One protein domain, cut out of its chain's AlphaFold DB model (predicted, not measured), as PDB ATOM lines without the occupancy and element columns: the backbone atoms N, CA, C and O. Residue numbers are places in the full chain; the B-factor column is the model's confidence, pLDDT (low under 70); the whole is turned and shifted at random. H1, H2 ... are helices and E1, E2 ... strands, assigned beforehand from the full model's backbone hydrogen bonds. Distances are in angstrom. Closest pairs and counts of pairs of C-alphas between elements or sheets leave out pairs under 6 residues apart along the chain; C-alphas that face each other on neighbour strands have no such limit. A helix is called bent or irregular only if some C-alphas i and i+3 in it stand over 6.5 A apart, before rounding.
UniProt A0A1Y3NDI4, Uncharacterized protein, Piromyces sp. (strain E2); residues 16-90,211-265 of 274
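Overview. This is residues 16 to 90 and 211 to 265 of the 274 residues of an uncharacterized protein of Piromyces sp. (strain E2) (UniProt A0A1Y3NDI4). A small sheet of three antiparallel strands makes the middle of three layers, helices over both its faces: H5 packs along one face, and H2, with short H4, covers the other. H1 stands beside the E1 edge and H6 beside E2, while the last residues lead out to the small helix H7, the element farthest from the middle. The printed part has 130 residues, with seven named helices and three named strands in the order H1 E1 H2 H3 H4 E2 E3 H5 H6 H7; the sheet's order is E1 E3 E2, and the class is mixed, helices and strands. It is compact, with a radius of gyration of the C-alphas of 14.6 A, and spans 46 by 32 by 27 A.

Arrangement. The inner strand E3, residues 211 to 217, is antiparallel to the edge strand E1, residues 35 to 39, at 157 degrees; N 214 and O 38 are 2.8 A apart, within hydrogen-bond range. E3 is also antiparallel to the edge strand E2, residues 83 to 89, at 172 degrees, with N 85 and O 213 2.8 A apart. H5, residues 226 to 236, is over E1 and E3 at a height over the sheet of 8.7 A; its closest C-alphas to E3 are Ala 229 and Ile 217, 7.1 A apart. H2, residues 40 to 49, has a height of 7.5 A and is only just over E1, with 3 of its C-alphas falling on it. H4, residues 69 to 73, is over E2 on the same face as H2 and touches H2, the C-alphas of Thr 73 and Ser 43 being closest at 5.5 A. H1, residues 16 to 27, only grazes the sheet and touches H2 with residues 23 to 27 alone, at a shallow tilt of 25 degrees, the same way; the C-alphas of Leu 26 and Tyr 49 are closest, 6.2 A apart. H6, residues 239 to 248, only grazes the sheet with residues 241 to 246. H3, residues 59 to 63, is not on the sheet and touches no helix. H7, residues 262 to 265, is close to H6 but not clearly touching; the closest C-alphas, Lys 264 and Ile 247, are 6.6 A apart. Every O i to N i+4 pair is within hydrogen-bond range in H1, H3, H4, H5 and H6; H2 has 2 of 6, beside 4 of 7 O i to N i+3 pairs, and H7 is too short for such a pair.

Along the chain. H1 begins at C-alpha 16, (12.448, 11.379, -6.351), and is 17.0 A long. E1 is 13.5 A long, E2 17.0 A and E3 19.9 A. H2, 14.5 A long, is irregular, C-alphas 45 and 48 being 7.8 A apart. H5 is 15.3 A long and H6 14.1 A; short H3 and H4 are 6.1 A each. H7, 5.6 A long, ends at C-alpha 265, (-6.385, -16.139, 11.329).

Size, cuts and confidence. The C-alphas farthest apart are those of Lys 28 and Cys 265, 46.6 A. Residues 91 to 210 are not printed; C-alphas 90 and 211 are 9.2 A apart across the cut. The link from H6 to H7, 13 residues, is long. The mean pLDDT of the printed part is 88.1; residues 16 to 17 and 262 to 265 are under 70.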
ATOM      1  N   TYR A  16      11.638  10.303  -6.932       51.94
ATOM      2  CA  TYR A  16      12.448  11.379  -6.351       51.94
ATOM      3  C   TYR A  16      11.702  12.719  -6.299       51.94
ATOM      4  O   TYR A  16      11.843  13.454  -5.324       51.94
ATOM      5  N   ASP A  17      10.867  13.005  -7.295       64.75
ATOM      6  CA  ASP A  17      10.262  14.327  -7.452       64.75
ATOM      7  C   ASP A  17       9.095  14.559  -6.480       64.75
ATOM      8  O   ASP A  17       8.946  15.650  -5.945       64.75
ATOM      9  N   TYR A  18       8.341  13.512  -6.115       71.62
ATOM     10  CA  TYR A  18       7.271  13.619  -5.105       71.62
ATOM     11  C   TYR A  18       7.798  14.082  -3.737       71.62
ATOM     12  O   TYR A  18       7.166  14.890  -3.058       71.62
ATOM     13  N   ARG A  19       8.972  13.587  -3.316       77.00
ATOM     14  CA  ARG A  19       9.577  13.982  -2.031       77.00
ATOM     15  C   ARG A  19      10.037  15.435  -2.064       77.00
ATOM     16  O   ARG A  19       9.791  16.169  -1.109       77.00
ATOM     17  N   SER A  20      10.677  15.840  -3.158       81.44
ATOM     18  CA  SER A  20      11.117  17.218  -3.374       81.44
ATOM     19  C   SER A  20       9.940  18.187  -3.502       81.44
ATOM     20  O   SER A  20      10.004  19.276  -2.937       81.44
ATOM     21  N   GLU A  21       8.845  17.792  -4.158       84.00
ATOM     22  CA  GLU A  21       7.608  18.576  -4.223       84.00
ATOM     23  C   GLU A  21       6.983  18.730  -2.836       84.00
ATOM     24  O   GLU A  21       6.669  19.849  -2.433       84.00
ATOM     25  N   LEU A  22       6.840  17.637  -2.079       87.81
ATOM     26  CA  LEU A  22       6.299  17.678  -0.721       87.81
ATOM     27  C   LEU A  22       7.129  18.611   0.166       87.81
ATOM     28  O   LEU A  22       6.577  19.498   0.815       87.81
ATOM     29  N   GLU A  23       8.456  18.483   0.134       88.88
ATOM     30  CA  GLU A  23       9.353  19.388   0.851       88.88
ATOM     31  C   GLU A  23       9.194  20.847   0.398       88.88
ATOM     32  O   GLU A  23       9.129  21.747   1.238       88.88
ATOM     33  N   HIS A  24       9.112  21.095  -0.910       90.19
ATOM     34  CA  HIS A  24       8.933  22.433  -1.464       90.19
ATOM     35  C   HIS A  24       7.613  23.069  -1.001       90.19
ATOM     36  O   HIS A  24       7.606  24.216  -0.549       90.19
ATOM     37  N   LEU A  25       6.504  22.327  -1.070       91.62
ATOM     38  CA  LEU A  25       5.177  22.790  -0.662       91.62
ATOM     39  C   LEU A  25       5.117  23.092   0.838       91.62
ATOM     40  O   LEU A  25       4.606  24.149   1.218       91.62
ATOM     41  N   LEU A  26       5.673  22.209   1.674       93.12
ATOM     42  CA  LEU A  26       5.728  22.408   3.122       93.12
ATOM     43  C   LEU A  26       6.580  23.631   3.486       93.12
ATOM     44  O   LEU A  26       6.111  24.503   4.216       93.12
ATOM     45  N   LYS A  27       7.781  23.765   2.905       92.81
ATOM     46  CA  LYS A  27       8.666  24.922   3.136       92.81
ATOM     47  C   LYS A  27       8.058  26.247   2.684       92.81
ATOM     48  O   LYS A  27       8.300  27.272   3.313       92.81
ATOM     49  N   LYS A  28       7.263  26.239   1.610       94.44
ATOM     50  CA  LYS A  28       6.537  27.422   1.126       94.44
ATOM     51  C   LYS A  28       5.335  27.788   2.011       94.44
ATOM     52  O   LYS A  28       4.779  28.869   1.851       94.44
ATOM     53  N   GLY A  29       4.913  26.901   2.912       92.25
ATOM     54  CA  GLY A  29       3.687  27.070   3.690       92.25
ATOM     55  C   GLY A  29       2.420  26.963   2.839       92.25
ATOM     56  O   GLY A  29       1.425  27.624   3.117       92.25
ATOM     57  N   SER A  30       2.469  26.167   1.768       92.88
ATOM     58  CA  SER A  30       1.365  26.005   0.823       92.88
ATOM     59  C   SER A  30       0.146  25.346   1.477       92.88
ATOM     60  O   SER A  30       0.276  24.305   2.123       92.88
ATOM     61  N   ASP A  31      -1.049  25.879   1.224       91.44
ATOM     62  CA  ASP A  31      -2.346  25.312   1.629       91.44
ATOM     63  C   ASP A  31      -2.970  24.400   0.554       91.44
ATOM     64  O   ASP A  31      -4.058  23.867   0.748       91.44
ATOM     65  N   LYS A  32      -2.256  24.174  -0.561       90.56
ATOM     66  CA  LYS A  32      -2.672  23.311  -1.686       90.56
ATOM     67  C   LYS A  32      -3.186  21.929  -1.259       90.56
ATOM     68  O   LYS A  32      -4.099  21.411  -1.896       90.56
ATOM     69  N   TYR A  33      -2.591  21.333  -0.224       92.50
ATOM     70  CA  TYR A  33      -3.028  20.055   0.333       92.50
ATOM     71  C   TYR A  33      -3.240  20.159   1.844       92.50
ATOM     72  O   TYR A  33      -2.422  20.727   2.576       92.50
ATOM     73  N   ASP A  34      -4.341  19.566   2.295       94.44
ATOM     74  CA  ASP A  34      -4.790  19.581   3.686       94.44
ATOM     75  C   ASP A  34      -4.092  18.502   4.536       94.44
ATOM     76  O   ASP A  34      -3.844  18.687   5.730       94.44
ATOM     77  N   ILE A  35      -3.780  17.363   3.915       94.12
ATOM     78  CA  ILE A  35      -3.227  16.160   4.541       94.12
ATOM     79  C   ILE A  35      -2.055  15.671   3.694       94.12
ATOM     80  O   ILE A  35      -2.169  15.582   2.472       94.12
ATOM     81  N   TYR A  36      -0.957  15.301   4.348       93.44
ATOM     82  CA  TYR A  36       0.225  14.749   3.696       93.44
ATOM     83  C   TYR A  36       0.512  13.335   4.191       93.44
ATOM     84  O   TYR A  36       0.497  13.074   5.393       93.44
ATOM     85  N   PHE A  37       0.829  12.450   3.248       91.69
ATOM     86  CA  PHE A  37       1.435  11.150   3.515       91.69
ATOM     87  C   PHE A  37       2.931  11.266   3.252       91.69
ATOM     88  O   PHE A  37       3.341  11.638   2.146       91.69
ATOM     89  N   TYR A  38       3.743  10.964   4.257       89.81
ATOM     90  CA  TYR A  38       5.191  11.133   4.189       89.81
ATOM     91  C   TYR A  38       5.911   9.927   4.780       89.81
ATOM     92  O   TYR A  38       5.408   9.263   5.685       89.81
ATOM     93  N   ASP A  39       7.079   9.622   4.226       88.75
ATOM     94  CA  ASP A  39       7.903   8.507   4.680       88.75
ATOM     95  C   ASP A  39       8.398   8.774   6.109       88.75
ATOM     96  O   ASP A  39       8.790   9.900   6.437       88.75
ATOM     97  N   ILE A  40       8.342   7.747   6.963       89.38
ATOM     98  CA  ILE A  40       8.630   7.878   8.399       89.38
ATOM     99  C   ILE A  40      10.031   8.442   8.688       89.38
ATOM    100  O   ILE A  40      10.235   9.079   9.719       89.38
ATOM    101  N   THR A  41      10.986   8.261   7.770       87.25
ATOM    102  CA  THR A  41      12.359   8.777   7.901       87.25
ATOM    103  C   THR A  41      12.427  10.306   7.894       87.25
ATOM    104  O   THR A  41      13.364  10.887   8.435       87.25
ATOM    105  N   TYR A  42      11.414  10.985   7.344       89.00
ATOM    106  CA  TYR A  42      11.349  12.447   7.301       89.00
ATOM    107  C   TYR A  42      10.571  13.069   8.460       89.00
ATOM    108  O   TYR A  42      10.377  14.286   8.477       89.00
ATOM    109  N   SER A  43      10.132  12.278   9.439       89.00
ATOM    110  CA  SER A  43       9.365  12.781  10.577       89.00
ATOM    111  C   SER A  43      10.026  13.969  11.271       89.00
ATOM    112  O   SER A  43       9.393  15.008  11.426       89.00
ATOM    113  N   THR A  44      11.315  13.875  11.601       88.50
ATOM    114  CA  THR A  44      12.072  14.966  12.243       88.50
ATOM    115  C   THR A  44      12.287  16.173  11.333       88.50
ATOM    116  O   THR A  44      12.491  17.278  11.823       88.50
ATOM    117  N   LYS A  45      12.222  15.993  10.010       90.31
ATOM    118  CA  LYS A  45      12.366  17.075   9.032       90.31
ATOM    119  C   LYS A  45      11.066  17.849   8.836       90.31
ATOM    120  O   LYS A  45      11.106  19.053   8.609       90.31
ATOM    121  N   TYR A  46       9.923  17.162   8.873       91.12
ATOM    122  CA  TYR A  46       8.635  17.754   8.505       91.12
ATOM    123  C   TYR A  46       7.741  18.128   9.687       91.12
ATOM    124  O   TYR A  46       6.731  18.798   9.482       91.12
ATOM    125  N   TYR A  47       8.103  17.747  10.913       90.19
ATOM    126  CA  TYR A  47       7.230  17.893  12.080       90.19
ATOM    127  C   TYR A  47       6.717  19.318  12.339       90.19
ATOM    128  O   TYR A  47       5.590  19.476  12.796       90.19
ATOM    129  N   GLU A  48       7.503  20.357  12.041       92.50
ATOM    130  CA  GLU A  48       7.107  21.759  12.271       92.50
ATOM    131  C   GLU A  48       5.988  22.226  11.334       92.50
ATOM    132  O   GLU A  48       5.265  23.174  11.649       92.50
ATOM    133  N   TYR A  49       5.819  21.549  10.198       94.94
ATOM    134  CA  TYR A  49       4.800  21.877   9.206       94.94
ATOM    135  C   TYR A  49       3.463  21.180   9.470       94.94
ATOM    136  O   TYR A  49       2.487  21.456   8.769       94.94
ATOM    137  N   PHE A  50       3.395  20.299  10.471       95.62
ATOM    138  CA  PHE A  50       2.182  19.573  10.817       95.62
ATOM    139  C   PHE A  50       1.524  20.110  12.084       95.62
ATOM    140  O   PHE A  50       2.168  20.576  13.025       95.62
ATOM    141  N   MET A  51       0.195  20.069  12.071       94.81
ATOM    142  CA  MET A  51      -0.650  20.456  13.189       94.81
ATOM    143  C   MET A  51      -0.412  19.526  14.379       94.81
ATOM    144  O   MET A  51      -0.330  18.311  14.214       94.81
ATOM    145  N   ASP A  52      -0.383  20.100  15.580       95.56
ATOM    146  CA  ASP A  52      -0.448  19.320  16.811       95.56
ATOM    147  C   ASP A  52      -1.841  18.689  16.949       95.56
ATOM    148  O   ASP A  52      -2.855  19.388  17.037       95.56
ATOM    149  N   ILE A  53      -1.885  17.361  16.925       94.38
ATOM    150  CA  ILE A  53      -3.115  16.572  17.023       94.38
ATOM    151  C   ILE A  53      -3.305  15.953  18.414       94.38
ATOM    152  O   ILE A  53      -4.222  15.151  18.596       94.38
ATOM    153  N   THR A  54      -2.468  16.304  19.395       93.62
ATOM    154  CA  THR A  54      -2.469  15.705  20.741       93.62
ATOM    155  C   THR A  54      -3.840  15.785  21.407       93.62
ATOM    156  O   THR A  54      -4.334  14.780  21.919       93.62
ATOM    157  N   ASP A  55      -4.492  16.945  21.327       91.62
ATOM    158  CA  ASP A  55      -5.814  17.183  21.926       91.62
ATOM    159  C   ASP A  55      -6.973  16.693  21.046       91.62
ATOM    160  O   ASP A  55      -8.134  16.693  21.455       91.62
ATOM    161  N   LEU A  56      -6.685  16.266  19.811       90.12
ATOM    162  CA  LEU A  56      -7.695  15.739  18.893       90.12
ATOM    163  C   LEU A  56      -7.958  14.245  19.103       90.12
ATOM    164  O   LEU A  56      -8.948  13.733  18.563       90.12
ATOM    165  N   MET A  57      -7.094  13.562  19.854       90.88
ATOM    166  CA  MET A  57      -7.142  12.124  20.101       90.88
ATOM    167  C   MET A  57      -7.542  11.822  21.544       90.88
ATOM    168  O   MET A  57      -7.039  12.448  22.476       90.88
ATOM    169  N   SER A  58      -8.409  10.827  21.733       90.62
ATOM    170  CA  SER A  58      -8.669  10.280  23.066       90.62
ATOM    171  C   SER A  58      -7.450   9.516  23.596       90.62
ATOM    172  O   SER A  58      -6.612   9.047  22.822       90.62
ATOM    173  N   GLU A  59      -7.371   9.323  24.914       90.69
ATOM    174  CA  GLU A  59      -6.332   8.480  25.528       90.69
ATOM    175  C   GLU A  59      -6.373   7.039  25.005       90.69
ATOM    176  O   GLU A  59      -5.335   6.410  24.805       90.69
ATOM    177  N   GLU A  60      -7.567   6.540  24.672       90.44
ATOM    178  CA  GLU A  60      -7.720   5.247  24.011       90.44
ATOM    179  C   GLU A  60      -7.020   5.238  22.640       90.44
ATOM    180  O   GLU A  60      -6.205   4.357  22.374       90.44
ATOM    181  N   GLN A  61      -7.267   6.248  21.797       88.38
ATOM    182  CA  GLN A  61      -6.642   6.355  20.473       88.38
ATOM    183  C   GLN A  61      -5.121   6.495  20.565       88.38
ATOM    184  O   GLN A  61      -4.406   5.874  19.781       88.38
ATOM    185  N   LYS A  62      -4.621   7.266  21.538       90.94
ATOM    186  CA  LYS A  62      -3.181   7.383  21.806       90.94
ATOM    187  C   LYS A  62      -2.584   6.035  22.203       90.94
ATOM    188  O   LYS A  62      -1.530   5.673  21.690       90.94
ATOM    189  N   SER A  63      -3.271   5.266  23.051       91.25
ATOM    190  CA  SER A  63      -2.761   3.971  23.523       91.25
ATOM    191  C   SER A  63      -2.606   2.927  22.412       91.25
ATOM    192  O   SER A  63      -1.740   2.063  22.503       91.25
ATOM    193  N   TRP A  64      -3.377   3.026  21.320       90.56
ATOM    194  CA  TRP A  64      -3.210   2.148  20.156       90.56
ATOM    195  C   TRP A  64      -1.857   2.308  19.457       90.56
ATOM    196  O   TRP A  64      -1.418   1.370  18.797       90.56
ATOM    197  N   TYR A  65      -1.238   3.484  19.573       89.75
ATOM    198  CA  TYR A  65      -0.024   3.863  18.849       89.75
ATOM    199  C   TYR A  65       1.145   4.220  19.771       89.75
ATOM    200  O   TYR A  65       2.250   4.451  19.296       89.75
ATOM    201  N   SER A  66       0.938   4.310  21.084       83.38
ATOM    202  CA  SER A  66       1.959   4.791  22.020       83.38
ATOM    203  C   SER A  66       3.185   3.877  22.124       83.38
ATOM    204  O   SER A  66       4.223   4.300  22.627       83.38
ATOM    205  N   THR A  67       3.076   2.633  21.656       80.75
ATOM    206  CA  THR A  67       4.168   1.660  21.577       80.75
ATOM    207  C   THR A  67       4.746   1.590  20.158       80.75
ATOM    208  O   THR A  67       4.112   1.963  19.172       80.75
ATOM    209  N   GLY A  68       5.990   1.124  20.036       82.50
ATOM    210  CA  GLY A  68       6.585   0.820  18.734       82.50
ATOM    211  C   GLY A  68       6.996   2.049  17.913       82.50
ATOM    212  O   GLY A  68       7.669   2.948  18.410       82.50
ATOM    213  N   VAL A  69       6.666   2.056  16.618       85.88
ATOM    214  CA  VAL A  69       7.221   3.029  15.655       85.88
ATOM    215  C   VAL A  69       6.663   4.443  15.826       85.88
ATOM    216  O   VAL A  69       7.354   5.421  15.531       85.88
ATOM    217  N   ALA A  70       5.422   4.595  16.297       88.62
ATOM    218  CA  ALA A  70       4.811   5.920  16.372       88.62
ATOM    219  C   ALA A  70       5.447   6.769  17.482       88.62
ATOM    220  O   ALA A  70       5.616   7.971  17.298       88.62
ATOM    221  N   SER A  71       5.889   6.161  18.588       87.44
ATOM    222  CA  SER A  71       6.592   6.892  19.651       87.44
ATOM    223  C   SER A  71       7.922   7.492  19.184       87.44
ATOM    224  O   SER A  71       8.344   8.515  19.710       87.44
ATOM    225  N   GLN A  72       8.545   6.899  18.163       86.12
ATOM    226  CA  GLN A  72       9.818   7.351  17.595       86.12
ATOM    227  C   GLN A  72       9.639   8.320  16.420       86.12
ATOM    228  O   GLN A  72      10.519   9.128  16.140       86.12
ATOM    229  N   THR A  73       8.512   8.232  15.708       90.31
ATOM    230  CA  THR A  73       8.328   8.922  14.419       90.31
ATOM    231  C   THR A  73       7.166   9.913  14.405       90.31
ATOM    232  O   THR A  73       7.082  10.737  13.503       90.31
ATOM    233  N   CYS A  74       6.255   9.865  15.369       92.50
ATOM    234  CA  CYS A  74       5.040  10.684  15.381       92.50
ATOM    235  C   CYS A  74       4.909  11.560  16.632       92.50
ATOM    236  O   CYS A  74       4.101  12.490  16.626       92.50
ATOM    237  N   ILE A  75       5.701  11.290  17.675       91.75
ATOM    238  CA  ILE A  75       5.753  12.082  18.906       91.75
ATOM    239  C   ILE A  75       7.065  12.865  18.925       91.75
ATOM    240  O   ILE A  75       8.137  12.287  19.083       91.75
ATOM    241  N   LEU A  76       6.991  14.187  18.759       88.50
ATOM    242  CA  LEU A  76       8.162  15.066  18.720       88.50
ATOM    243  C   LEU A  76       7.930  16.285  19.612       88.50
ATOM    244  O   LEU A  76       6.910  16.969  19.507       88.50
ATOM    245  N   ASN A  77       8.877  16.554  20.515       86.94
ATOM    246  CA  ASN A  77       8.786  17.613  21.530       86.94
ATOM    247  C   ASN A  77       7.485  17.553  22.358       86.94
ATOM    248  O   ASN A  77       6.864  18.578  22.625       86.94
ATOM    249  N   GLY A  78       7.045  16.342  22.723       87.44
ATOM    250  CA  GLY A  78       5.827  16.116  23.511       87.44
ATOM    251  C   GLY A  78       4.510  16.275  22.741       87.44
ATOM    252  O   GLY A  78       3.451  16.145  23.346       87.44
ATOM    253  N   ARG A  79       4.563  16.525  21.426       91.75
ATOM    254  CA  ARG A  79       3.388  16.708  20.566       91.75
ATOM    255  C   ARG A  79       3.225  15.537  19.613       91.75
ATOM    256  O   ARG A  79       4.202  15.080  19.019       91.75
ATOM    257  N   TRP A  80       1.987  15.108  19.407       94.06
ATOM    258  CA  TRP A  80       1.634  14.242  18.291       94.06
ATOM    259  C   TRP A  80       1.521  15.087  17.025       94.06
ATOM    260  O   TRP A  80       0.690  15.990  16.953       94.06
ATOM    261  N   VAL A  81       2.350  14.791  16.028       93.50
ATOM    262  CA  VAL A  81       2.394  15.514  14.738       93.50
ATOM    263  C   VAL A  81       1.890  14.670  13.563       93.50
ATOM    264  O   VAL A  81       1.883  15.115  12.417       93.50
ATOM    265  N   GLY A  82       1.458  13.445  13.845       93.31
ATOM    266  CA  GLY A  82       0.939  12.505  12.865       93.31
ATOM    267  C   GLY A  82       0.664  11.140  13.482       93.31
ATOM    268  O   GLY A  82       0.782  10.965  14.695       93.31
ATOM    269  N   LEU A  83       0.290  10.176  12.645       94.12
ATOM    270  CA  LEU A  83       0.181   8.762  13.013       94.12
ATOM    271  C   LEU A  83       0.659   7.874  11.856       94.12
ATOM    272  O   LEU A  83       0.542   8.284  10.700       94.12
ATOM    273  N   PRO A  84       1.133   6.644  12.116       92.69
ATOM    274  CA  PRO A  84       1.442   5.702  11.049       92.69
ATOM    275  C   PRO A  84       0.170   5.241  10.332       92.69
ATOM    276  O   PRO A  84      -0.793   4.786  10.956       92.69
ATOM    277  N   VAL A  85       0.182   5.322   9.002       91.00
ATOM    278  CA  VAL A  85      -0.879   4.783   8.132       91.00
ATOM    279  C   VAL A  85      -0.609   3.329   7.809       91.00
ATOM    280  O   VAL A  85      -1.532   2.516   7.782       91.00
ATOM    281  N   ASN A  86       0.655   3.023   7.555       87.62
ATOM    282  CA  ASN A  86       1.149   1.685   7.337       87.62
ATOM    283  C   ASN A  86       2.588   1.590   7.817       87.62
ATOM    284  O   ASN A  86       3.341   2.561   7.750       87.62
ATOM    285  N   ILE A  87       2.971   0.384   8.201       87.31
ATOM    286  CA  ILE A  87       4.367   0.026   8.414       87.31
ATOM    287  C   ILE A  87       4.782  -1.013   7.381       87.31
ATOM    288  O   ILE A  87       3.951  -1.641   6.720       87.31
ATOM    289  N   ASN A  88       6.077  -1.191   7.211       83.88
ATOM    290  CA  ASN A  88       6.642  -2.374   6.592       83.88
ATOM    291  C   ASN A  88       7.911  -2.758   7.351       83.88
ATOM    292  O   ASN A  88       8.531  -1.921   7.996       83.88
ATOM    293  N   TYR A  89       8.239  -4.041   7.320       81.56
ATOM    294  CA  TYR A  89       9.454  -4.583   7.906       81.56
ATOM    295  C   TYR A  89       9.918  -5.773   7.070       81.56
ATOM    296  O   TYR A  89       9.145  -6.329   6.278       81.56
ATOM    297  N   ARG A  90      11.185  -6.152   7.216       81.56
ATOM    298  CA  ARG A  90      11.790  -7.254   6.471       81.56
ATOM    299  C   ARG A  90      11.698  -8.567   7.233       81.56
ATOM    300  O   ARG A  90      11.735  -8.637   8.458       81.56
ATOM    301  N   GLY A 211       9.938   0.614   7.901       81.25
ATOM    302  CA  GLY A 211       9.583   1.707   7.000       81.25
ATOM    303  C   GLY A 211       8.071   1.923   6.976       81.25
ATOM    304  O   GLY A 211       7.328   1.347   7.774       81.25
ATOM    305  N   GLY A 212       7.593   2.741   6.039       84.62
ATOM    306  CA  GLY A 212       6.167   3.014   5.859       84.62
ATOM    307  C   GLY A 212       5.867   4.497   5.702       84.62
ATOM    308  O   GLY A 212       6.773   5.299   5.472       84.62
ATOM    309  N   TYR A 213       4.591   4.851   5.828       88.88
ATOM    310  CA  TYR A 213       4.136   6.233   5.733       88.88
ATOM    311  C   TYR A 213       3.395   6.657   6.993       88.88
ATOM    312  O   TYR A 213       2.508   5.955   7.489       88.88
ATOM    313  N   ASN A 214       3.720   7.858   7.449       92.44
ATOM    314  CA  ASN A 214       2.937   8.613   8.406       92.44
ATOM    315  C   ASN A 214       1.951   9.526   7.668       92.44
ATOM    316  O   ASN A 214       2.156   9.889   6.508       92.44
ATOM    317  N   ILE A 215       0.876   9.894   8.358       94.38
ATOM    318  CA  ILE A 215      -0.090  10.907   7.929       94.38
ATOM    319  C   ILE A 215      -0.006  12.104   8.869       94.38
ATOM    320  O   ILE A 215      -0.014  11.930  10.086       94.38
ATOM    321  N   GLY A 216       0.052  13.308   8.305       94.56
ATOM    322  CA  GLY A 216       0.060  14.576   9.036       94.56
ATOM    323  C   GLY A 216      -0.952  15.557   8.451       94.56
ATOM    324  O   GLY A 216      -1.184  15.575   7.240       94.56
ATOM    325  N   ILE A 217      -1.571  16.373   9.307       96.19
ATOM    326  CA  ILE A 217      -2.464  17.461   8.878       96.19
ATOM    327  C   ILE A 217      -1.619  18.722   8.719       96.19
ATOM    328  O   ILE A 217      -0.896  19.095   9.640       96.19
ATOM    329  N   ASN A 218      -1.714  19.387   7.570       96.00
ATOM    330  CA  ASN A 218      -0.969  20.611   7.282       96.00
ATOM    331  C   ASN A 218      -1.279  21.700   8.319       96.00
ATOM    332  O   ASN A 218      -2.443  22.003   8.584       96.00
ATOM    333  N   ASN A 219      -0.252  22.331   8.887       94.38
ATOM    334  CA  ASN A 219      -0.447  23.430   9.828       94.38
ATOM    335  C   ASN A 219      -1.010  24.691   9.136       94.38
ATOM    336  O   ASN A 219      -1.747  25.459   9.748       94.38
ATOM    337  N   ASN A 220      -0.741  24.855   7.834       94.69
ATOM    338  CA  ASN A 220      -1.250  25.955   7.003       94.69
ATOM    339  C   ASN A 220      -2.592  25.638   6.324       94.69
ATOM    340  O   ASN A 220      -2.997  26.333   5.397       94.69
ATOM    341  N   ILE A 221      -3.281  24.581   6.764       93.75
ATOM    342  CA  ILE A 221      -4.564  24.154   6.205       93.75
ATOM    343  C   ILE A 221      -5.593  25.289   6.155       93.75
ATOM    344  O   ILE A 221      -5.760  26.060   7.110       93.75
ATOM    345  N   ASN A 222      -6.364  25.338   5.067       92.81
ATOM    346  CA  ASN A 222      -7.489  26.253   4.964       92.81
ATOM    347  C   ASN A 222      -8.486  26.000   6.110       92.81
ATOM    348  O   ASN A 222      -8.971  24.883   6.319       92.81
ATOM    349  N   LYS A 223      -8.838  27.054   6.859       92.31
ATOM    350  CA  LYS A 223      -9.729  26.953   8.030       92.31
ATOM    351  C   LYS A 223     -11.066  26.282   7.707       92.31
ATOM    352  O   LYS A 223     -11.598  25.574   8.558       92.31
ATOM    353  N   SER A 224     -11.588  26.482   6.496       93.38
ATOM    354  CA  SER A 224     -12.848  25.869   6.059       93.38
ATOM    355  C   SER A 224     -12.747  24.346   5.881       93.38
ATOM    356  O   SER A 224     -13.731  23.642   6.100       93.38
ATOM    357  N   HIS A 225     -11.556  23.818   5.573       93.25
ATOM    358  CA  HIS A 225     -11.308  22.385   5.378       93.25
ATOM    359  C   HIS A 225     -10.929  21.665   6.673       93.25
ATOM    360  O   HIS A 225     -11.136  20.457   6.791       93.25
ATOM    361  N   LYS A 226     -10.414  22.398   7.671       93.00
ATOM    362  CA  LYS A 226      -9.827  21.841   8.900       93.00
ATOM    363  C   LYS A 226     -10.684  20.761   9.565       93.00
ATOM    364  O   LYS A 226     -10.162  19.709   9.917       93.00
ATOM    365  N   ARG A 227     -11.997  20.983   9.705       94.06
ATOM    366  CA  ARG A 227     -12.902  19.987  10.308       94.06
ATOM    367  C   ARG A 227     -12.930  18.678   9.510       94.06
ATOM    368  O   ARG A 227     -12.784  17.611  10.096       94.06
ATOM    369  N   LEU A 228     -13.085  18.765   8.190       93.56
ATOM    370  CA  LEU A 228     -13.151  17.595   7.310       93.56
ATOM    371  C   LEU A 228     -11.808  16.860   7.245       93.56
ATOM    372  O   LEU A 228     -11.791  15.633   7.256       93.56
ATOM    373  N   ALA A 229     -10.688  17.584   7.246       94.38
ATOM    374  CA  ALA A 229      -9.363  16.973   7.289       94.38
ATOM    375  C   ALA A 229      -9.128  16.195   8.593       94.38
ATOM    376  O   ALA A 229      -8.602  15.086   8.562       94.38
ATOM    377  N   ILE A 230      -9.582  16.725   9.736       94.56
ATOM    378  CA  ILE A 230      -9.528  16.012  11.021       94.56
ATOM    379  C   ILE A 230     -10.414  14.759  10.990       94.56
ATOM    380  O   ILE A 230      -9.998  13.705  11.468       94.56
ATOM    381  N   GLU A 231     -11.619  14.840  10.422       94.00
ATOM    382  CA  GLU A 231     -12.508  13.679  10.270       94.00
ATOM    383  C   GLU A 231     -11.885  12.601   9.371       94.00
ATOM    384  O   GLU A 231     -11.875  11.426   9.739       94.00
ATOM    385  N   ALA A 232     -11.297  12.996   8.239       94.00
ATOM    386  CA  ALA A 232     -10.585  12.092   7.342       94.00
ATOM    387  C   ALA A 232      -9.369  11.454   8.029       94.00
ATOM    388  O   ALA A 232      -9.200  10.236   7.964       94.00
ATOM    389  N   PHE A 233      -8.568  12.248   8.743       94.38
ATOM    390  CA  PHE A 233      -7.439  11.767   9.536       94.38
ATOM    391  C   PHE A 233      -7.886  10.696  10.534       94.38
ATOM    392  O   PHE A 233      -7.373   9.579  10.502       94.38
ATOM    393  N   LYS A 234      -8.898  11.001  11.361       93.25
ATOM    394  CA  LYS A 234      -9.452  10.072  12.360       93.25
ATOM    395  C   LYS A 234     -10.001   8.802  11.723       93.25
ATOM    396  O   LYS A 234      -9.847   7.719  12.276       93.25
ATOM    397  N   PHE A 235     -10.647   8.923  10.567       94.06
ATOM    398  CA  PHE A 235     -11.166   7.774   9.839       94.06
ATOM    399  C   PHE A 235     -10.035   6.855   9.354       94.06
ATOM    400  O   PHE A 235     -10.106   5.644   9.577       94.06
ATOM    401  N   ILE A 236      -8.989   7.414   8.736       93.19
ATOM    402  CA  ILE A 236      -7.846   6.672   8.172       93.19
ATOM    403  C   ILE A 236      -7.046   5.949   9.266       93.19
ATOM    404  O   ILE A 236      -6.627   4.805   9.073       93.19
ATOM    405  N   THR A 237      -6.865   6.597  10.416       92.81
ATOM    406  CA  THR A 237      -6.076   6.086  11.550       92.81
ATOM    407  C   THR A 237      -6.918   5.320  12.570       92.81
ATOM    408  O   THR A 237      -6.412   4.837  13.579       92.81
ATOM    409  N   SER A 238      -8.222   5.157  12.325       93.94
ATOM    410  CA  SER A 238      -9.070   4.366  13.214       93.94
ATOM    411  C   SER A 238      -8.670   2.889  13.203       93.94
ATOM    412  O   SER A 238      -8.352   2.316  12.156       93.94
ATOM    413  N   LYS A 239      -8.786   2.233  14.363       91.62
ATOM    414  CA  LYS A 239      -8.540   0.791  14.514       91.62
ATOM    415  C   LYS A 239      -9.346  -0.053  13.515       91.62
ATOM    416  O   LYS A 239      -8.819  -1.008  12.951       91.62
ATOM    417  N   ALA A 240     -10.593   0.332  13.236       92.69
ATOM    418  CA  ALA A 240     -11.451  -0.344  12.260       92.69
ATOM    419  C   ALA A 240     -10.912  -0.238  10.821       92.69
ATOM    420  O   ALA A 240     -10.855  -1.240  10.102       92.69
ATOM    421  N   THR A 241     -10.478   0.953  10.400       91.81
ATOM    422  CA  THR A 241      -9.886   1.159   9.072       91.81
ATOM    423  C   THR A 241      -8.539   0.450   8.945       91.81
ATOM    424  O   THR A 241      -8.311  -0.254   7.962       91.81
ATOM    425  N   GLN A 242      -7.687   0.540   9.967       91.56
ATOM    426  CA  GLN A 242      -6.407  -0.167  10.023       91.56
ATOM    427  C   GLN A 242      -6.585  -1.693   9.952       91.56
ATOM    428  O   GLN A 242      -5.916  -2.353   9.158       91.56
ATOM    429  N   LYS A 243      -7.565  -2.259  10.672       89.31
ATOM    430  CA  LYS A 243      -7.936  -3.682  10.567       89.31
ATOM    431  C   LYS A 243      -8.387  -4.052   9.153       89.31
ATOM    432  O   LYS A 243      -7.983  -5.084   8.617       89.31
ATOM    433  N   LYS A 244      -9.194  -3.200   8.512       88.56
ATOM    434  CA  LYS A 244      -9.639  -3.410   7.127       88.56
ATOM    435  C   LYS A 244      -8.456  -3.434   6.153       88.56
ATOM    436  O   LYS A 244      -8.438  -4.306   5.285       88.56
ATOM    437  N   TYR A 245      -7.486  -2.528   6.288       86.25
ATOM    438  CA  TYR A 245      -6.278  -2.512   5.452       86.25
ATOM    439  C   TYR A 245      -5.374  -3.721   5.704       86.25
ATOM    440  O   TYR A 245      -4.896  -4.328   4.744       86.25
ATOM    441  N   LEU A 246      -5.231  -4.135   6.966       83.69
ATOM    442  CA  LEU A 246      -4.483  -5.331   7.345       83.69
ATOM    443  C   LEU A 246      -5.044  -6.597   6.688       83.69
ATOM    444  O   LEU A 246      -4.287  -7.386   6.126       83.69
ATOM    445  N   ILE A 247      -6.368  -6.773   6.713       79.62
ATOM    446  CA  ILE A 247      -7.028  -7.977   6.194       79.62
ATOM    447  C   ILE A 247      -7.162  -7.945   4.666       79.62
ATOM    448  O   ILE A 247      -6.880  -8.939   4.000       79.62
ATOM    449  N   LYS A 248      -7.626  -6.827   4.091       79.62
ATOM    450  CA  LYS A 248      -7.988  -6.766   2.661       79.62
ATOM    451  C   LYS A 248      -6.829  -6.386   1.750       79.62
ATOM    452  O   LYS A 248      -6.765  -6.888   0.633       79.62
ATOM    453  N   SER A 249      -5.947  -5.507   2.214       74.12
ATOM    454  CA  SER A 249      -4.863  -4.932   1.407       74.12
ATOM    455  C   SER A 249      -3.486  -5.483   1.780       74.12
ATOM    456  O   SER A 249      -2.492  -5.059   1.201       74.12
ATOM    457  N   GLN A 250      -3.416  -6.398   2.761       74.00
ATOM    458  CA  GLN A 250      -2.168  -6.950   3.313       74.00
ATOM    459  C   GLN A 250      -1.173  -5.862   3.751       74.00
ATOM    460  O   GLN A 250       0.042  -6.040   3.703       74.00
ATOM    461  N   THR A 251      -1.699  -4.713   4.170       80.88
ATOM    462  CA  THR A 251      -0.917  -3.568   4.632       80.88
ATOM    463  C   THR A 251      -0.724  -3.675   6.137       80.88
ATOM    464  O   THR A 251      -1.700  -3.747   6.880       80.88
ATOM    465  N   LEU A 252       0.522  -3.704   6.600       85.56
ATOM    466  CA  LEU A 252       0.813  -3.855   8.024       85.56
ATOM    467  C   LEU A 252       0.433  -2.581   8.788       85.56
ATOM    468  O   LEU A 252       0.661  -1.467   8.313       85.56
ATOM    469  N   SER A 253      -0.136  -2.760   9.978       88.62
ATOM    470  CA  SER A 253      -0.556  -1.671  10.861       88.62
ATOM    471  C   SER A 253       0.456  -1.449  11.983       88.62
ATOM    472  O   SER A 253       1.082  -2.406  12.432       88.62
ATOM    473  N   ALA A 254       0.576  -0.212  12.465       87.81
ATOM    474  CA  ALA A 254       1.332   0.103  13.680       87.81
ATOM    475  C   ALA A 254       0.555  -0.162  14.983       87.81
ATOM    476  O   ALA A 254       1.097   0.075  16.055       87.81
ATOM    477  N   ILE A 255      -0.706  -0.607  14.916       89.38
ATOM    478  CA  ILE A 255      -1.496  -0.933  16.110       89.38
ATOM    479  C   ILE A 255      -1.237  -2.391  16.504       89.38
ATOM    480  O   ILE A 255      -1.786  -3.305  15.881       89.38
ATOM    481  N   ASP A 256      -0.460  -2.608  17.566       86.12
ATOM    482  CA  ASP A 256      -0.038  -3.945  18.027       86.12
ATOM    483  C   ASP A 256      -1.232  -4.872  18.318       86.12
ATOM    484  O   ASP A 256      -1.293  -6.007  17.849       86.12
ATOM    485  N   SER A 257      -2.266  -4.354  18.988       87.69
ATOM    486  CA  SER A 257      -3.461  -5.143  19.341       87.69
ATOM    487  C   SER A 257      -4.274  -5.670  18.146       87.69
ATOM    488  O   SER A 257      -5.189  -6.467  18.338       87.69
ATOM    489  N   LEU A 258      -3.994  -5.231  16.911       87.19
ATOM    490  CA  LEU A 258      -4.611  -5.808  15.708       87.19
ATOM    491  C   LEU A 258      -3.997  -7.154  15.308       87.19
ATOM    492  O   LEU A 258      -4.597  -7.886  14.518       87.19
ATOM    493  N   TYR A 259      -2.806  -7.481  15.809       83.00
ATOM    494  CA  TYR A 259      -2.126  -8.737  15.503       83.00
ATOM    495  C   TYR A 259      -2.629  -9.901  16.365       83.00
ATOM    496  O   TYR A 259      -2.540 -11.041  15.908       83.00
ATOM    497  N   ASP A 260      -3.247  -9.601  17.510       81.75
ATOM    498  CA  ASP A 260      -3.876 -10.565  18.424       81.75
ATOM    499  C   ASP A 260      -5.347 -10.870  18.072       81.75
ATOM    500  O   ASP A 260      -6.005 -11.675  18.731       81.75
ATOM    501  N   ASP A 261      -5.893 -10.223  17.036       76.62
ATOM    502  CA  ASP A 261      -7.295 -10.369  16.642       76.62
ATOM    503  C   ASP A 261      -7.549 -11.722  15.934       76.62
ATOM    504  O   ASP A 261      -6.982 -11.978  14.861       76.62
ATOM    505  N   PRO A 262      -8.431 -12.590  16.470       69.06
ATOM    506  CA  PRO A 262      -8.668 -13.926  15.924       69.06
ATOM    507  C   PRO A 262      -9.263 -13.920  14.506       69.06
ATOM    508  O   PRO A 262      -9.049 -14.873  13.753       69.06
ATOM    509  N   GLU A 263      -9.944 -12.849  14.072       65.75
ATOM    510  CA  GLU A 263     -10.485 -12.752  12.705       65.75
ATOM    511  C   GLU A 263      -9.382 -12.696  11.631       65.75
ATOM    512  O   GLU A 263      -9.610 -13.055  10.470       65.75
ATOM    513  N   LYS A 264      -8.152 -12.317  12.006       55.66
ATOM    514  CA  LYS A 264      -6.985 -12.340  11.111       55.66
ATOM    515  C   LYS A 264      -6.585 -13.765  10.719       55.66
ATOM    516  O   LYS A 264      -6.105 -13.975   9.606       55.66
ATOM    517  N   CYS A 265      -6.780 -14.753  11.596       49.81
ATOM    518  CA  CYS A 265      -6.385 -16.139  11.329       49.81
ATOM    519  C   CYS A 265      -7.209 -16.786  10.205       49.81
ATOM    520  O   CYS A 265      -6.658 -17.563   9.430       49.81
TER     521      CYS A 265